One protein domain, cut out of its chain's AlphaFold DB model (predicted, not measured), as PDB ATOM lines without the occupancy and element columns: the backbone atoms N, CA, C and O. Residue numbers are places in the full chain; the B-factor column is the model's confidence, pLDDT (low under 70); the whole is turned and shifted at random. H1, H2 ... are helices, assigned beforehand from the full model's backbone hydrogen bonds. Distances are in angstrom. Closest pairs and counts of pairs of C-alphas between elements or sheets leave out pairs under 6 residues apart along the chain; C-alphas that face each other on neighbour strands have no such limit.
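Overview. This is residues 21 to 110 of the 852 residues of the protein "Lanthionine biosynthesis protein LanB" of Streptomyces sp. SID4936 (UniProt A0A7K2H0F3). Two longer helices, H1 and H4, run the same way side by side, and a short helical hairpin, H2 and H3, covers one side of this pair, crossing it steeply. The opening stretch, residues 21 to 36, has no named element and runs along the pair's length on the side away from the hairpin, while residues 104 to 110 fold back from the end of H4 toward H2. The printed part has 90 residues with four named helices, in the order H1, H2, H3, H4, and no named strand; the class is all helix. It is compact, with a radius of gyration of the C-alphas of 12.8 A, and elongated, spanning 38 by 24 by 19 A.

Arrangement. After residues 21 to 36 comes H1, residues 37 to 51, which touches H4, residues 84 to 103. Their lines stand at a shallow tilt of 32 degrees, only just short of steep, and they run the same way; their closest C-alphas, those of Val 40 and Ala 84, are 5.9 A apart. H2, residues 54 to 63, is close to H1 but not clearly touching, about perpendicular at 83 degrees, with the C-alphas of Trp 51 and Ala 57 closest at 5.6 A. H3, residues 65 to 74, forms a helical hairpin with H2, opposite ways at a steep tilt of 43 degrees; the C-alphas of Arg 61 and Ala 68 are closest at 5.1 A. H3 touches H1 at a steep tilt of 62 degrees, opposite ways, closest at the C-alphas of Arg 48 and Leu 74, 7.1 A apart. H4 only just touches H2, with 3 pairs of C-alphas within 8 A, using its residues 97 to 101 alone; the two are about perpendicular at 76 degrees, and the C-alphas of Val 60 and Tyr 97 are closest at 7.1 A. H4 also only just touches H3, again with 3 pairs, using residues 90 to 93 alone; they run opposite ways at a steep tilt of 61 degrees, and the C-alphas of Leu 67 and Leu 90 are closest at 7.1 A. The helix packing is mostly crossed. In H1, H2, H3 and H4 every O i to N i+4 pair is within hydrogen-bond range.

Along the chain. H1 begins at C-alpha 37, (-17.885, 24.338, 0.236), and is 21.0 A long from first to last C-alpha. H2 and H3 have 10 residues each. H4 is the longest helix, 28.2 A, and ends at C-alpha 103, (-7.385, 36.665, -27.550).

Size, cuts and confidence. The C-alphas farthest apart, those of Pro 37 and Pro 107, are 38.4 A from each other, while those of His 21 and Leu 110, the first and last printed, are 8.8 A apart. The printed part has no cut. The links H1 to H2 and H2 to H3 are tight, and the link H3 to H4 is short, with 9 residues. The mean pLDDT of the printed part is 89.3; residues 25 to 26 and 77 to 78 are under 70.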
ATOM      1  N   HIS A  21      -6.754  28.653 -30.923       86.44
ATOM      2  CA  HIS A  21      -8.026  28.268 -30.313       86.44
ATOM      3  C   HIS A  21      -9.021  29.442 -30.271       86.44
ATOM      4  O   HIS A  21      -9.319  29.956 -29.186       86.44
ATOM      5  N   PRO A  22      -9.536  29.913 -31.425       82.06
ATOM      6  CA  PRO A  22     -10.565  30.941 -31.424       82.06
ATOM      7  C   PRO A  22     -11.840  30.385 -30.781       82.06
ATOM      8  O   PRO A  22     -12.265  29.277 -31.098       82.06
ATOM      9  N   GLY A  23     -12.446  31.154 -29.877       74.62
ATOM     10  CA  GLY A  23     -13.757  30.813 -29.321       74.62
ATOM     11  C   GLY A  23     -13.799  29.489 -28.552       74.62
ATOM     12  O   GLY A  23     -14.726  28.713 -28.758       74.62
ATOM     13  N   LEU A  24     -12.810  29.226 -27.684       74.06
ATOM     14  CA  LEU A  24     -12.825  28.070 -26.775       74.06
ATOM     15  C   LEU A  24     -14.202  27.924 -26.100       74.06
ATOM     16  O   LEU A  24     -14.564  28.802 -25.311       74.06
ATOM     17  N   PRO A  25     -14.963  26.846 -26.378       62.56
ATOM     18  CA  PRO A  25     -16.238  26.616 -25.722       62.56
ATOM     19  C   PRO A  25     -15.953  26.326 -24.250       62.56
ATOM     20  O   PRO A  25     -15.319  25.328 -23.909       62.56
ATOM     21  N   GLY A  26     -16.365  27.243 -23.382       68.75
ATOM     22  CA  GLY A  26     -16.216  27.117 -21.941       68.75
ATOM     23  C   GLY A  26     -17.581  27.101 -21.260       68.75
ATOM     24  O   GLY A  26     -18.508  27.749 -21.752       68.75
ATOM     25  N   PRO A  27     -17.726  26.396 -20.126       82.62
ATOM     26  CA  PRO A  27     -18.869  26.614 -19.245       82.62
ATOM     27  C   PRO A  27     -18.924  28.083 -18.798       82.62
ATOM     28  O   PRO A  27     -17.904  28.780 -18.788       82.62
ATOM     29  N   ALA A  28     -20.111  28.537 -18.388       88.38
ATOM     30  CA  ALA A  28     -20.281  29.859 -17.789       88.38
ATOM     31  C   ALA A  28     -19.261  30.076 -16.661       88.38
ATOM     32  O   ALA A  28     -18.925  29.142 -15.924       88.38
ATOM     33  N   TRP A  29     -18.744  31.299 -16.553       91.31
ATOM     34  CA  TRP A  29     -17.722  31.626 -15.569       91.31
ATOM     35  C   TRP A  29     -18.216  31.340 -14.144       91.31
ATOM     36  O   TRP A  29     -19.379  31.604 -13.829       91.31
ATOM     37  N   PRO A  30     -17.365  30.776 -13.272       90.44
ATOM     38  CA  PRO A  30     -17.775  30.443 -11.922       90.44
ATOM     39  C   PRO A  30     -17.862  31.713 -11.071       90.44
ATOM     40  O   PRO A  30     -17.009  32.597 -11.179       90.44
ATOM     41  N   ASP A  31     -18.836  31.768 -10.160       89.25
ATOM     42  CA  ASP A  31     -18.893  32.833  -9.159       89.25
ATOM     43  C   ASP A  31     -17.762  32.654  -8.143       89.25
ATOM     44  O   ASP A  31     -17.816  31.820  -7.238       89.25
ATOM     45  N   LEU A  32     -16.709  33.450  -8.307       89.00
ATOM     46  CA  LEU A  32     -15.559  33.448  -7.418       89.00
ATOM     47  C   LEU A  32     -15.849  34.132  -6.070       89.00
ATOM     48  O   LEU A  32     -14.987  34.096  -5.195       89.00
ATOM     49  N   ALA A  33     -17.001  34.762  -5.848       86.06
ATOM     50  CA  ALA A  33     -17.361  35.296  -4.534       86.06
ATOM     51  C   ALA A  33     -17.831  34.198  -3.559       86.06
ATOM     52  O   ALA A  33     -17.622  34.335  -2.350       86.06
ATOM     53  N   ASP A  34     -18.391  33.092  -4.065       88.06
ATOM     54  CA  ASP A  34     -18.868  31.973  -3.248       88.06
ATOM     55  C   ASP A  34     -17.713  31.094  -2.731       88.06
ATOM     56  O   ASP A  34     -17.330  30.085  -3.320       88.06
ATOM     57  N   VAL A  35     -17.153  31.472  -1.581       88.88
ATOM     58  CA  VAL A  35     -16.102  30.707  -0.884       88.88
ATOM     59  C   VAL A  35     -16.646  29.534  -0.052       88.88
ATOM     60  O   VAL A  35     -15.888  28.903   0.688       88.88
ATOM     61  N   THR A  36     -17.950  29.239  -0.116       91.75
ATOM     62  CA  THR A  36     -18.532  28.111   0.622       91.75
ATOM     63  C   THR A  36     -18.052  26.773   0.049       91.75
ATOM     64  O   THR A  36     -17.608  26.696  -1.099       91.75
ATOM     65  N   PRO A  37     -18.186  25.656   0.789       90.50
ATOM     66  CA  PRO A  37     -17.885  24.338   0.236       90.50
ATOM     67  C   PRO A  37     -18.661  24.009  -1.051       90.50
ATOM     68  O   PRO A  37     -18.187  23.205  -1.851       90.50
ATOM     69  N   ALA A  38     -19.849  24.589  -1.258       90.50
ATOM     70  CA  ALA A  38     -20.616  24.423  -2.492       90.50
ATOM     71  C   ALA A  38     -19.993  25.205  -3.656       90.50
ATOM     72  O   ALA A  38     -19.771  24.615  -4.715       90.50
ATOM     73  N   GLY A  39     -19.620  26.467  -3.433       91.75
ATOM     74  CA  GLY A  39     -18.899  27.282  -4.410       91.75
ATOM     75  C   GLY A  39     -17.565  26.666  -4.821       91.75
ATOM     76  O   GLY A  39     -17.313  26.476  -6.007       91.75
ATOM     77  N   VAL A  40     -16.768  26.181  -3.862       92.38
ATOM     78  CA  VAL A  40     -15.508  25.470  -4.160       92.38
ATOM     79  C   VAL A  40     -15.749  24.212  -5.006       92.38
ATOM     80  O   VAL A  40     -14.985  23.932  -5.931       92.38
ATOM     81  N   ARG A  41     -16.827  23.452  -4.758       90.44
ATOM     82  CA  ARG A  41     -17.197  22.316  -5.626       90.44
ATOM     83  C   ARG A  41     -17.575  22.773  -7.036       90.44
ATOM     84  O   ARG A  41     -17.173  22.108  -7.990       90.44
ATOM     85  N   SER A  42     -18.297  23.886  -7.165       92.19
ATOM     86  CA  SER A  42     -18.635  24.498  -8.456       92.19
ATOM     87  C   SER A  42     -17.377  24.904  -9.232       92.19
ATOM     88  O   SER A  42     -17.224  24.551 -10.399       92.19
ATOM     89  N   TRP A  43     -16.402  25.524  -8.563       93.88
ATOM     90  CA  TRP A  43     -15.106  25.883  -9.146       93.88
ATOM     91  C   TRP A  43     -14.339  24.662  -9.652       93.88
ATOM     92  O   TRP A  43     -13.804  24.671 -10.758       93.88
ATOM     93  N   CYS A  44     -14.308  23.588  -8.862       92.00
ATOM     94  CA  CYS A  44     -13.678  22.336  -9.264       92.00
ATOM     95  C   CYS A  44     -14.384  21.686 -10.461       92.00
ATOM     96  O   CYS A  44     -13.715  21.159 -11.347       92.00
ATOM     97  N   ALA A  45     -15.719  21.729 -10.512       91.38
ATOM     98  CA  ALA A  45     -16.482  21.246 -11.660       91.38
ATOM     99  C   ALA A  45     -16.176  22.069 -12.921       91.38
ATOM    100  O   ALA A  45     -15.881  21.487 -13.963       91.38
ATOM    101  N   TRP A  46     -16.148  23.399 -12.797       93.81
ATOM    102  CA  TRP A  46     -15.767  24.308 -13.877       93.81
ATOM    103  C   TRP A  46     -14.355  24.016 -14.400       93.81
ATOM    104  O   TRP A  46     -14.165  23.874 -15.606       93.81
ATOM    105  N   MET A  47     -13.370  23.843 -13.507       93.56
ATOM    106  CA  MET A  47     -11.998  23.498 -13.901       93.56
ATOM    107  C   MET A  47     -11.940  22.171 -14.658       93.56
ATOM    108  O   MET A  47     -11.300  22.111 -15.703       93.56
ATOM    109  N   ARG A  48     -12.624  21.123 -14.175       91.62
ATOM    110  CA  ARG A  48     -12.658  19.815 -14.850       91.62
ATOM    111  C   ARG A  48     -13.277  19.896 -16.237       91.62
ATOM    112  O   ARG A  48     -12.739  19.294 -17.155       91.62
ATOM    113  N   GLU A  49     -14.384  20.619 -16.380       91.44
ATOM    114  CA  GLU A  49     -15.061  20.783 -17.667       91.44
ATOM    115  C   GLU A  49     -14.158  21.504 -18.671       91.44
ATOM    116  O   GLU A  49     -13.883  20.978 -19.745       91.44
ATOM    117  N   THR A  50     -13.600  22.651 -18.280       91.81
ATOM    118  CA  THR A  50     -12.651  23.411 -19.101       91.81
ATOM    119  C   THR A  50     -11.428  22.570 -19.487       91.81
ATOM    120  O   THR A  50     -10.934  22.654 -20.612       91.81
ATOM    121  N   TRP A  51     -10.941  21.723 -18.576       92.31
ATOM    122  CA  TRP A  51      -9.772  20.869 -18.798       92.31
ATOM    123  C   TRP A  51     -10.021  19.701 -19.769       92.31
ATOM    124  O   TRP A  51      -9.062  19.081 -20.229       92.31
ATOM    125  N   ARG A  52     -11.279  19.412 -20.149       90.50
ATOM    126  CA  ARG A  52     -11.605  18.396 -21.172       90.50
ATOM    127  C   ARG A  52     -11.233  18.817 -22.590       90.50
ATOM    128  O   ARG A  52     -11.080  17.953 -23.452       90.50
ATOM    129  N   ALA A  53     -11.080  20.115 -22.851       89.94
ATOM    130  CA  ALA A  53     -10.636  20.611 -24.147       89.94
ATOM    131  C   ALA A  53      -9.159  20.238 -24.377       89.94
ATOM    132  O   ALA A  53      -8.253  20.986 -24.008       89.94
ATOM    133  N   ALA A  54      -8.913  19.071 -24.983       87.31
ATOM    134  CA  ALA A  54      -7.589  18.445 -25.051       87.31
ATOM    135  C   ALA A  54      -6.493  19.362 -25.623       87.31
ATOM    136  O   ALA A  54      -5.424  19.466 -25.023       87.31
ATOM    137  N   GLY A  55      -6.769  20.079 -26.721       88.88
ATOM    138  CA  GLY A  55      -5.811  21.023 -27.314       88.88
ATOM    139  C   GLY A  55      -5.454  22.187 -26.381       88.88
ATOM    140  O   GLY A  55      -4.290  22.558 -26.262       88.88
ATOM    141  N   PHE A  56      -6.433  22.709 -25.637       92.19
ATOM    142  CA  PHE A  56      -6.195  23.753 -24.640       92.19
ATOM    143  C   PHE A  56      -5.410  23.227 -23.433       92.19
ATOM    144  O   PHE A  56      -4.435  23.854 -23.016       92.19
ATOM    145  N   ALA A  57      -5.795  22.070 -22.892       92.50
ATOM    146  CA  ALA A  57      -5.092  21.443 -21.776       92.50
ATOM    147  C   ALA A  57      -3.624  21.162 -22.128       92.50
ATOM    148  O   ALA A  57      -2.729  21.383 -21.316       92.50
ATOM    149  N   ASP A  58      -3.358  20.733 -23.358       91.31
ATOM    150  CA  ASP A  58      -2.008  20.509 -23.856       91.31
ATOM    151  C   ASP A  58      -1.199  21.812 -24.035       91.31
ATOM    152  O   ASP A  58      -0.045  21.894 -23.601       91.31
ATOM    153  N   ALA A  59      -1.817  22.890 -24.530       93.94
ATOM    154  CA  ALA A  59      -1.190  24.214 -24.541       93.94
ATOM    155  C   ALA A  59      -0.808  24.693 -23.126       93.94
ATOM    156  O   ALA A  59       0.282  25.240 -22.916       93.94
ATOM    157  N   VAL A  60      -1.673  24.448 -22.133       94.69
ATOM    158  CA  VAL A  60      -1.394  24.765 -20.724       94.69
ATOM    159  C   VAL A  60      -0.316  23.848 -20.143       94.69
ATOM    160  O   VAL A  60       0.550  24.352 -19.432       94.69
ATOM    161  N   ARG A  61      -0.292  22.547 -20.472       92.19
ATOM    162  CA  ARG A  61       0.783  21.617 -20.064       92.19
ATOM    163  C   ARG A  61       2.153  22.108 -20.498       92.19
ATOM    164  O   ARG A  61       3.083  22.077 -19.696       92.19
ATOM    165  N   HIS A  62       2.267  22.611 -21.725       91.44
ATOM    166  CA  HIS A  62       3.518  23.185 -22.211       91.44
ATOM    167  C   HIS A  62       3.893  24.481 -21.474       91.44
ATOM    168  O   HIS A  62       5.037  24.656 -21.062       91.44
ATOM    169  N   ALA A  63       2.940  25.398 -21.287       92.88
ATOM    170  CA  ALA A  63       3.227  26.706 -20.700       92.88
ATOM    171  C   ALA A  63       3.395  26.706 -19.175       92.88
ATOM    172  O   ALA A  63       4.115  27.546 -18.635       92.88
ATOM    173  N   SER A  64       2.701  25.814 -18.469       93.75
ATOM    174  CA  SER A  64       2.709  25.723 -17.012       93.75
ATOM    175  C   SER A  64       2.525  24.273 -16.552       93.75
ATOM    176  O   SER A  64       1.425  23.878 -16.155       93.75
ATOM    177  N   PRO A  65       3.615  23.482 -16.549       90.19
ATOM    178  CA  PRO A  65       3.573  22.084 -16.123       90.19
ATOM    179  C   PRO A  65       3.019  21.897 -14.704       90.19
ATOM    180  O   PRO A  65       2.306  20.934 -14.439       90.19
ATOM    181  N   ASP A  66       3.305  22.822 -13.786       90.94
ATOM    182  CA  ASP A  66       2.832  22.748 -12.397       90.94
ATOM    183  C   ASP A  66       1.320  22.956 -12.280       90.94
ATOM    184  O   ASP A  66       0.650  22.196 -11.580       90.94
ATOM    185  N   LEU A  67       0.772  23.943 -13.003       94.12
ATOM    186  CA  LEU A  67      -0.673  24.156 -13.077       94.12
ATOM    187  C   LEU A  67      -1.354  22.934 -13.691       94.12
ATOM    188  O   LEU A  67      -2.353  22.455 -13.161       94.12
ATOM    189  N   ALA A  68      -0.793  22.408 -14.777       92.94
ATOM    190  CA  ALA A  68      -1.353  21.245 -15.438       92.94
ATOM    191  C   ALA A  68      -1.353  20.002 -14.541       92.94
ATOM    192  O   ALA A  68      -2.379  19.343 -14.450       92.94
ATOM    193  N   ARG A  69      -0.270  19.732 -13.794       91.25
ATOM    194  CA  ARG A  69      -0.238  18.632 -12.812       91.25
ATOM    195  C   ARG A  69      -1.317  18.780 -11.740       91.25
ATOM    196  O   ARG A  69      -1.936  17.790 -11.365       91.25
ATOM    197  N   ALA A  70      -1.550  19.999 -11.250       92.50
ATOM    198  CA  ALA A  70      -2.605  20.258 -10.272       92.50
ATOM    199  C   ALA A  70      -4.012  20.015 -10.856       92.50
ATOM    200  O   ALA A  70      -4.873  19.470 -10.168       92.50
ATOM    201  N   LEU A  71      -4.239  20.377 -12.122       93.19
ATOM    202  CA  LEU A  71      -5.514  20.167 -12.818       93.19
ATOM    203  C   LEU A  71      -5.730  18.702 -13.233       93.19
ATOM    204  O   LEU A  71      -6.842  18.198 -13.112       93.19
ATOM    205  N   ASP A  72      -4.672  17.996 -13.637       90.94
ATOM    206  CA  ASP A  72      -4.702  16.558 -13.916       90.94
ATOM    207  C   ASP A  72      -5.039  15.767 -12.641       90.94
ATOM    208  O   ASP A  72      -5.900  14.890 -12.667       90.94
ATOM    209  N   ALA A  73      -4.454  16.132 -11.494       88.75
ATOM    210  CA  ALA A  73      -4.804  15.532 -10.205       88.75
ATOM    211  C   ALA A  73      -6.270  15.791  -9.817       88.75
ATOM    212  O   ALA A  73      -6.915  14.935  -9.223       88.75
ATOM    213  N   LEU A  74      -6.837  16.946 -10.181       86.38
ATOM    214  CA  LEU A  74      -8.244  17.248  -9.906       86.38
ATOM    215  C   LEU A  74      -9.211  16.327 -10.674       86.38
ATOM    216  O   LEU A  74     -10.356  16.150 -10.239       86.38
ATOM    217  N   ALA A  75      -8.778  15.764 -11.805       75.25
ATOM    218  CA  ALA A  75      -9.564  14.822 -12.597       75.25
ATOM    219  C   ALA A  75      -9.666  13.428 -11.947       75.25
ATOM    220  O   ALA A  75     -10.585  12.683 -12.285       75.25
ATOM    221  N   ASP A  76      -8.787  13.094 -10.995       77.31
ATOM    222  CA  ASP A  76      -8.837  11.839 -10.242       77.31
ATOM    223  C   ASP A  76      -9.897  11.918  -9.115       77.31
ATOM    224  O   ASP A  76      -9.807  12.780  -8.229       77.31
ATOM    225  N   PRO A  77     -10.919  11.035  -9.111       64.38
ATOM    226  CA  PRO A  77     -11.965  11.022  -8.088       64.38
ATOM    227  C   PRO A  77     -11.463  10.701  -6.667       64.38
ATOM    228  O   PRO A  77     -12.196  10.948  -5.710       64.38
ATOM    229  N   GLY A  78     -10.243  10.174  -6.503       64.12
ATOM    230  CA  GLY A  78      -9.642   9.845  -5.204       64.12
ATOM    231  C   GLY A  78      -8.952  11.010  -4.479       64.12
ATOM    232  O   GLY A  78      -8.517  10.848  -3.334       64.12
ATOM    233  N   VAL A  79      -8.827  12.184  -5.106       71.06
ATOM    234  CA  VAL A  79      -8.092  13.324  -4.536       71.06
ATOM    235  C   VAL A  79      -8.932  14.084  -3.506       71.06
ATOM    236  O   VAL A  79     -10.123  14.337  -3.693       71.06
ATOM    237  N   ARG A  80      -8.297  14.466  -2.385       74.00
ATOM    238  CA  ARG A  80      -8.945  15.242  -1.315       74.00
ATOM    239  C   ARG A  80      -9.516  16.562  -1.859       74.00
ATOM    240  O   ARG A  80      -8.885  17.178  -2.717       74.00
ATOM    241  N   PRO A  81     -10.652  17.043  -1.319       75.56
ATOM    242  CA  PRO A  81     -11.186  18.352  -1.676       75.56
ATOM    243  C   PRO A  81     -10.131  19.445  -1.487       75.56
ATOM    244  O   PRO A  81      -9.499  19.519  -0.431       75.56
ATOM    245  N   LEU A  82      -9.950  20.283  -2.508       86.81
ATOM    246  CA  LEU A  82      -9.085  21.455  -2.421       86.81
ATOM    247  C   LEU A  82      -9.651  22.446  -1.398       86.81
ATOM    248  O   LEU A  82     -10.868  22.629  -1.309       86.81
ATOM    249  N   ASP A  83      -8.772  23.120  -0.659       90.94
ATOM    250  CA  ASP A  83      -9.172  24.290   0.114       90.94
ATOM    251  C   ASP A  83      -9.539  25.458  -0.824       90.94
ATOM    252  O   ASP A  83      -9.116  25.519  -1.984       90.94
ATOM    253  N   ALA A  84     -10.330  26.403  -0.314       91.00
ATOM    254  CA  ALA A  84     -10.854  27.509  -1.112       91.00
ATOM    255  C   ALA A  84      -9.754  28.410  -1.703       91.00
ATOM    256  O   ALA A  84      -9.904  28.898  -2.823       91.00
ATOM    257  N   ALA A  85      -8.643  28.631  -0.993       91.88
ATOM    258  CA  ALA A  85      -7.579  29.513  -1.466       91.88
ATOM    259  C   ALA A  85      -6.821  28.878  -2.638       91.88
ATOM    260  O   ALA A  85      -6.612  29.529  -3.667       91.88
ATOM    261  N   THR A  86      -6.479  27.593  -2.517       93.12
ATOM    262  CA  THR A  86      -5.839  26.818  -3.585       93.12
ATOM    263  C   THR A  86      -6.749  26.710  -4.808       93.12
ATOM    264  O   THR A  86      -6.324  27.031  -5.919       93.12
ATOM    265  N   ALA A  87      -8.021  26.334  -4.619       93.56
ATOM    266  CA  ALA A  87      -8.988  26.232  -5.712       93.56
ATOM    267  C   ALA A  87      -9.156  27.571  -6.449       93.56
ATOM    268  O   ALA A  87      -9.090  27.612  -7.678       93.56
ATOM    269  N   ARG A  88      -9.275  28.684  -5.711       93.88
ATOM    270  CA  ARG A  88      -9.352  30.030  -6.296       93.88
ATOM    271  C   ARG A  88      -8.117  30.367  -7.132       93.88
ATOM    272  O   ARG A  88      -8.253  30.895  -8.232       93.88
ATOM    273  N   GLY A  89      -6.917  30.077  -6.626       94.75
ATOM    274  CA  GLY A  89      -5.666  30.327  -7.346       94.75
ATOM    275  C   GLY A  89      -5.579  29.563  -8.672       94.75
ATOM    276  O   GLY A  89      -5.162  30.130  -9.687       94.75
ATOM    277  N   LEU A  90      -6.024  28.301  -8.681       95.50
ATOM    278  CA  LEU A  90      -6.082  27.473  -9.887       95.50
ATOM    279  C   LEU A  90      -7.109  28.001 -10.894       95.50
ATOM    280  O   LEU A  90      -6.761  28.149 -12.066       95.50
ATOM    281  N   VAL A  91      -8.321  28.369 -10.452       95.44
ATOM    282  CA  VAL A  91      -9.343  28.959 -11.337       95.44
ATOM    283  C   VAL A  91      -8.829  30.240 -11.985       95.44
ATOM    284  O   VAL A  91      -8.852  30.346 -13.205       95.44
ATOM    285  N   LEU A  92      -8.292  31.183 -11.201       95.31
ATOM    286  CA  LEU A  92      -7.768  32.450 -11.728       95.31
ATOM    287  C   LEU A  92      -6.657  32.232 -12.765       95.31
ATOM    288  O   LEU A  92      -6.599  32.930 -13.781       95.31
ATOM    289  N   SER A  93      -5.782  31.252 -12.518       95.75
ATOM    290  CA  SER A  93      -4.709  30.890 -13.445       95.75
ATOM    291  C   SER A  93      -5.268  30.290 -14.736       95.75
ATOM    292  O   SER A  93      -4.861  30.700 -15.823       95.75
ATOM    293  N   LEU A  94      -6.231  29.365 -14.632       95.12
ATOM    294  CA  LEU A  94      -6.868  28.723 -15.780       95.12
ATOM    295  C   LEU A  94      -7.676  29.725 -16.618       95.12
ATOM    296  O   LEU A  94      -7.530  29.737 -17.837       95.12
ATOM    297  N   THR A  95      -8.428  30.636 -15.985       94.38
ATOM    298  CA  THR A  95      -9.102  31.766 -16.650       94.38
ATOM    299  C   THR A  95      -8.104  32.616 -17.433       94.38
ATOM    300  O   THR A  95      -8.333  32.923 -18.602       94.38
ATOM    301  N   GLY A  96      -6.954  32.953 -16.837       94.25
ATOM    302  CA  GLY A  96      -5.893  33.690 -17.528       94.25
ATOM    303  C   GLY A  96      -5.386  32.977 -18.787       94.25
ATOM    304  O   GLY A  96      -5.153  33.626 -19.810       94.25
ATOM    305  N   TYR A  97      -5.258  31.647 -18.747       95.12
ATOM    306  CA  TYR A  97      -4.882  30.849 -19.915       95.12
ATOM    307  C   TYR A  97      -5.993  30.739 -20.960       95.12
ATOM    308  O   TYR A  97      -5.684  30.830 -22.146       95.12
ATOM    309  N   MET A  98      -7.263  30.619 -20.565       94.56
ATOM    310  CA  MET A  98      -8.390  30.642 -21.510       94.56
ATOM    311  C   MET A  98      -8.439  31.965 -22.277       94.56
ATOM    312  O   MET A  98      -8.493  31.983 -23.504       94.56
ATOM    313  N   LEU A  99      -8.325  33.086 -21.560       93.56
ATOM    314  CA  LEU A  99      -8.278  34.420 -22.158       93.56
ATOM    315  C   LEU A  99      -7.052  34.602 -23.060       93.56
ATOM    316  O   LEU A  99      -7.134  35.237 -24.112       93.56
ATOM    317  N   ARG A 100      -5.902  34.028 -22.682       94.69
ATOM    318  CA  ARG A 100      -4.722  34.001 -23.551       94.69
ATOM    319  C   ARG A 100      -5.017  33.251 -24.849       94.69
ATOM    320  O   ARG A 100      -4.715  33.780 -25.914       94.69
ATOM    321  N   ALA A 101      -5.558  32.044 -24.742       94.56
ATOM    322  CA  ALA A 101      -5.821  31.163 -25.869       94.56
ATOM    323  C   ALA A 101      -6.835  31.759 -26.854       94.56
ATOM    324  O   ALA A 101      -6.665  31.599 -28.055       94.56
ATOM    325  N   ALA A 102      -7.829  32.493 -26.349       92.19
ATOM    326  CA  ALA A 102      -8.854  33.123 -27.174       92.19
ATOM    327  C   ALA A 102      -8.397  34.435 -27.841       92.19
ATOM    328  O   ALA A 102      -8.781  34.705 -28.977       92.19
ATOM    329  N   TYR A 103      -7.585  35.258 -27.157       93.12
ATOM    330  CA  TYR A 103      -7.385  36.665 -27.550       93.12
ATOM    331  C   TYR A 103      -5.926  37.085 -27.793       93.12
ATOM    332  O   TYR A 103      -5.660  38.116 -28.421       93.12
ATOM    333  N   ARG A 104      -4.932  36.351 -27.274       94.25
ATOM    334  CA  ARG A 104      -3.527  36.785 -27.329       94.25
ATOM    335  C   ARG A 104      -2.780  36.120 -28.484       94.25
ATOM    336  O   ARG A 104      -2.196  35.054 -28.329       94.25
ATOM    337  N   THR A 105      -2.675  36.853 -29.583       94.88
ATOM    338  CA  THR A 105      -1.959  36.493 -30.823       94.88
ATOM    339  C   THR A 105      -0.443  36.354 -30.691       94.88
ATOM    340  O   THR A 105       0.189  35.855 -31.611       94.88
ATOM    341  N   MET A 106       0.169  36.788 -29.581       93.50
ATOM    342  CA  MET A 106       1.621  36.695 -29.383       93.50
ATOM    343  C   MET A 106       2.081  35.222 -29.389       93.50
ATOM    344  O   MET A 106       1.761  34.519 -28.417       93.50
ATOM    345  N   PRO A 107       2.861  34.767 -30.399       94.88
ATOM    346  CA  PRO A 107       3.175  33.349 -30.553       94.88
ATOM    347  C   PRO A 107       3.893  32.757 -29.343       94.88
ATOM    348  O   PRO A 107       4.908  33.287 -28.870       94.88
ATOM    349  N   PHE A 108       3.346  31.660 -28.825       93.50
ATOM    350  CA  PHE A 108       3.843  30.994 -27.625       93.50
ATOM    351  C   PHE A 108       3.264  29.589 -27.525       93.50
ATOM    352  O   PHE A 108       2.067  29.434 -27.251       93.50
ATOM    353  N   GLY A 109       4.124  28.588 -27.705       93.75
ATOM    354  CA  GLY A 109       3.723  27.195 -27.646       93.75
ATOM    355  C   GLY A 109       2.565  26.918 -28.592       93.75
ATOM    356  O   GLY A 109       2.605  27.279 -29.764       93.75
ATOM    357  N   LEU A 110       1.505  26.342 -28.036       94.81
ATOM    358  CA  LEU A 110       0.311  25.933 -28.773       94.81
ATOM    359  C   LEU A 110      -0.852  26.932 -28.643       94.81
ATOM    360  O   LEU A 110      -1.956  26.650 -29.079       94.81
TER     361      LEU A 110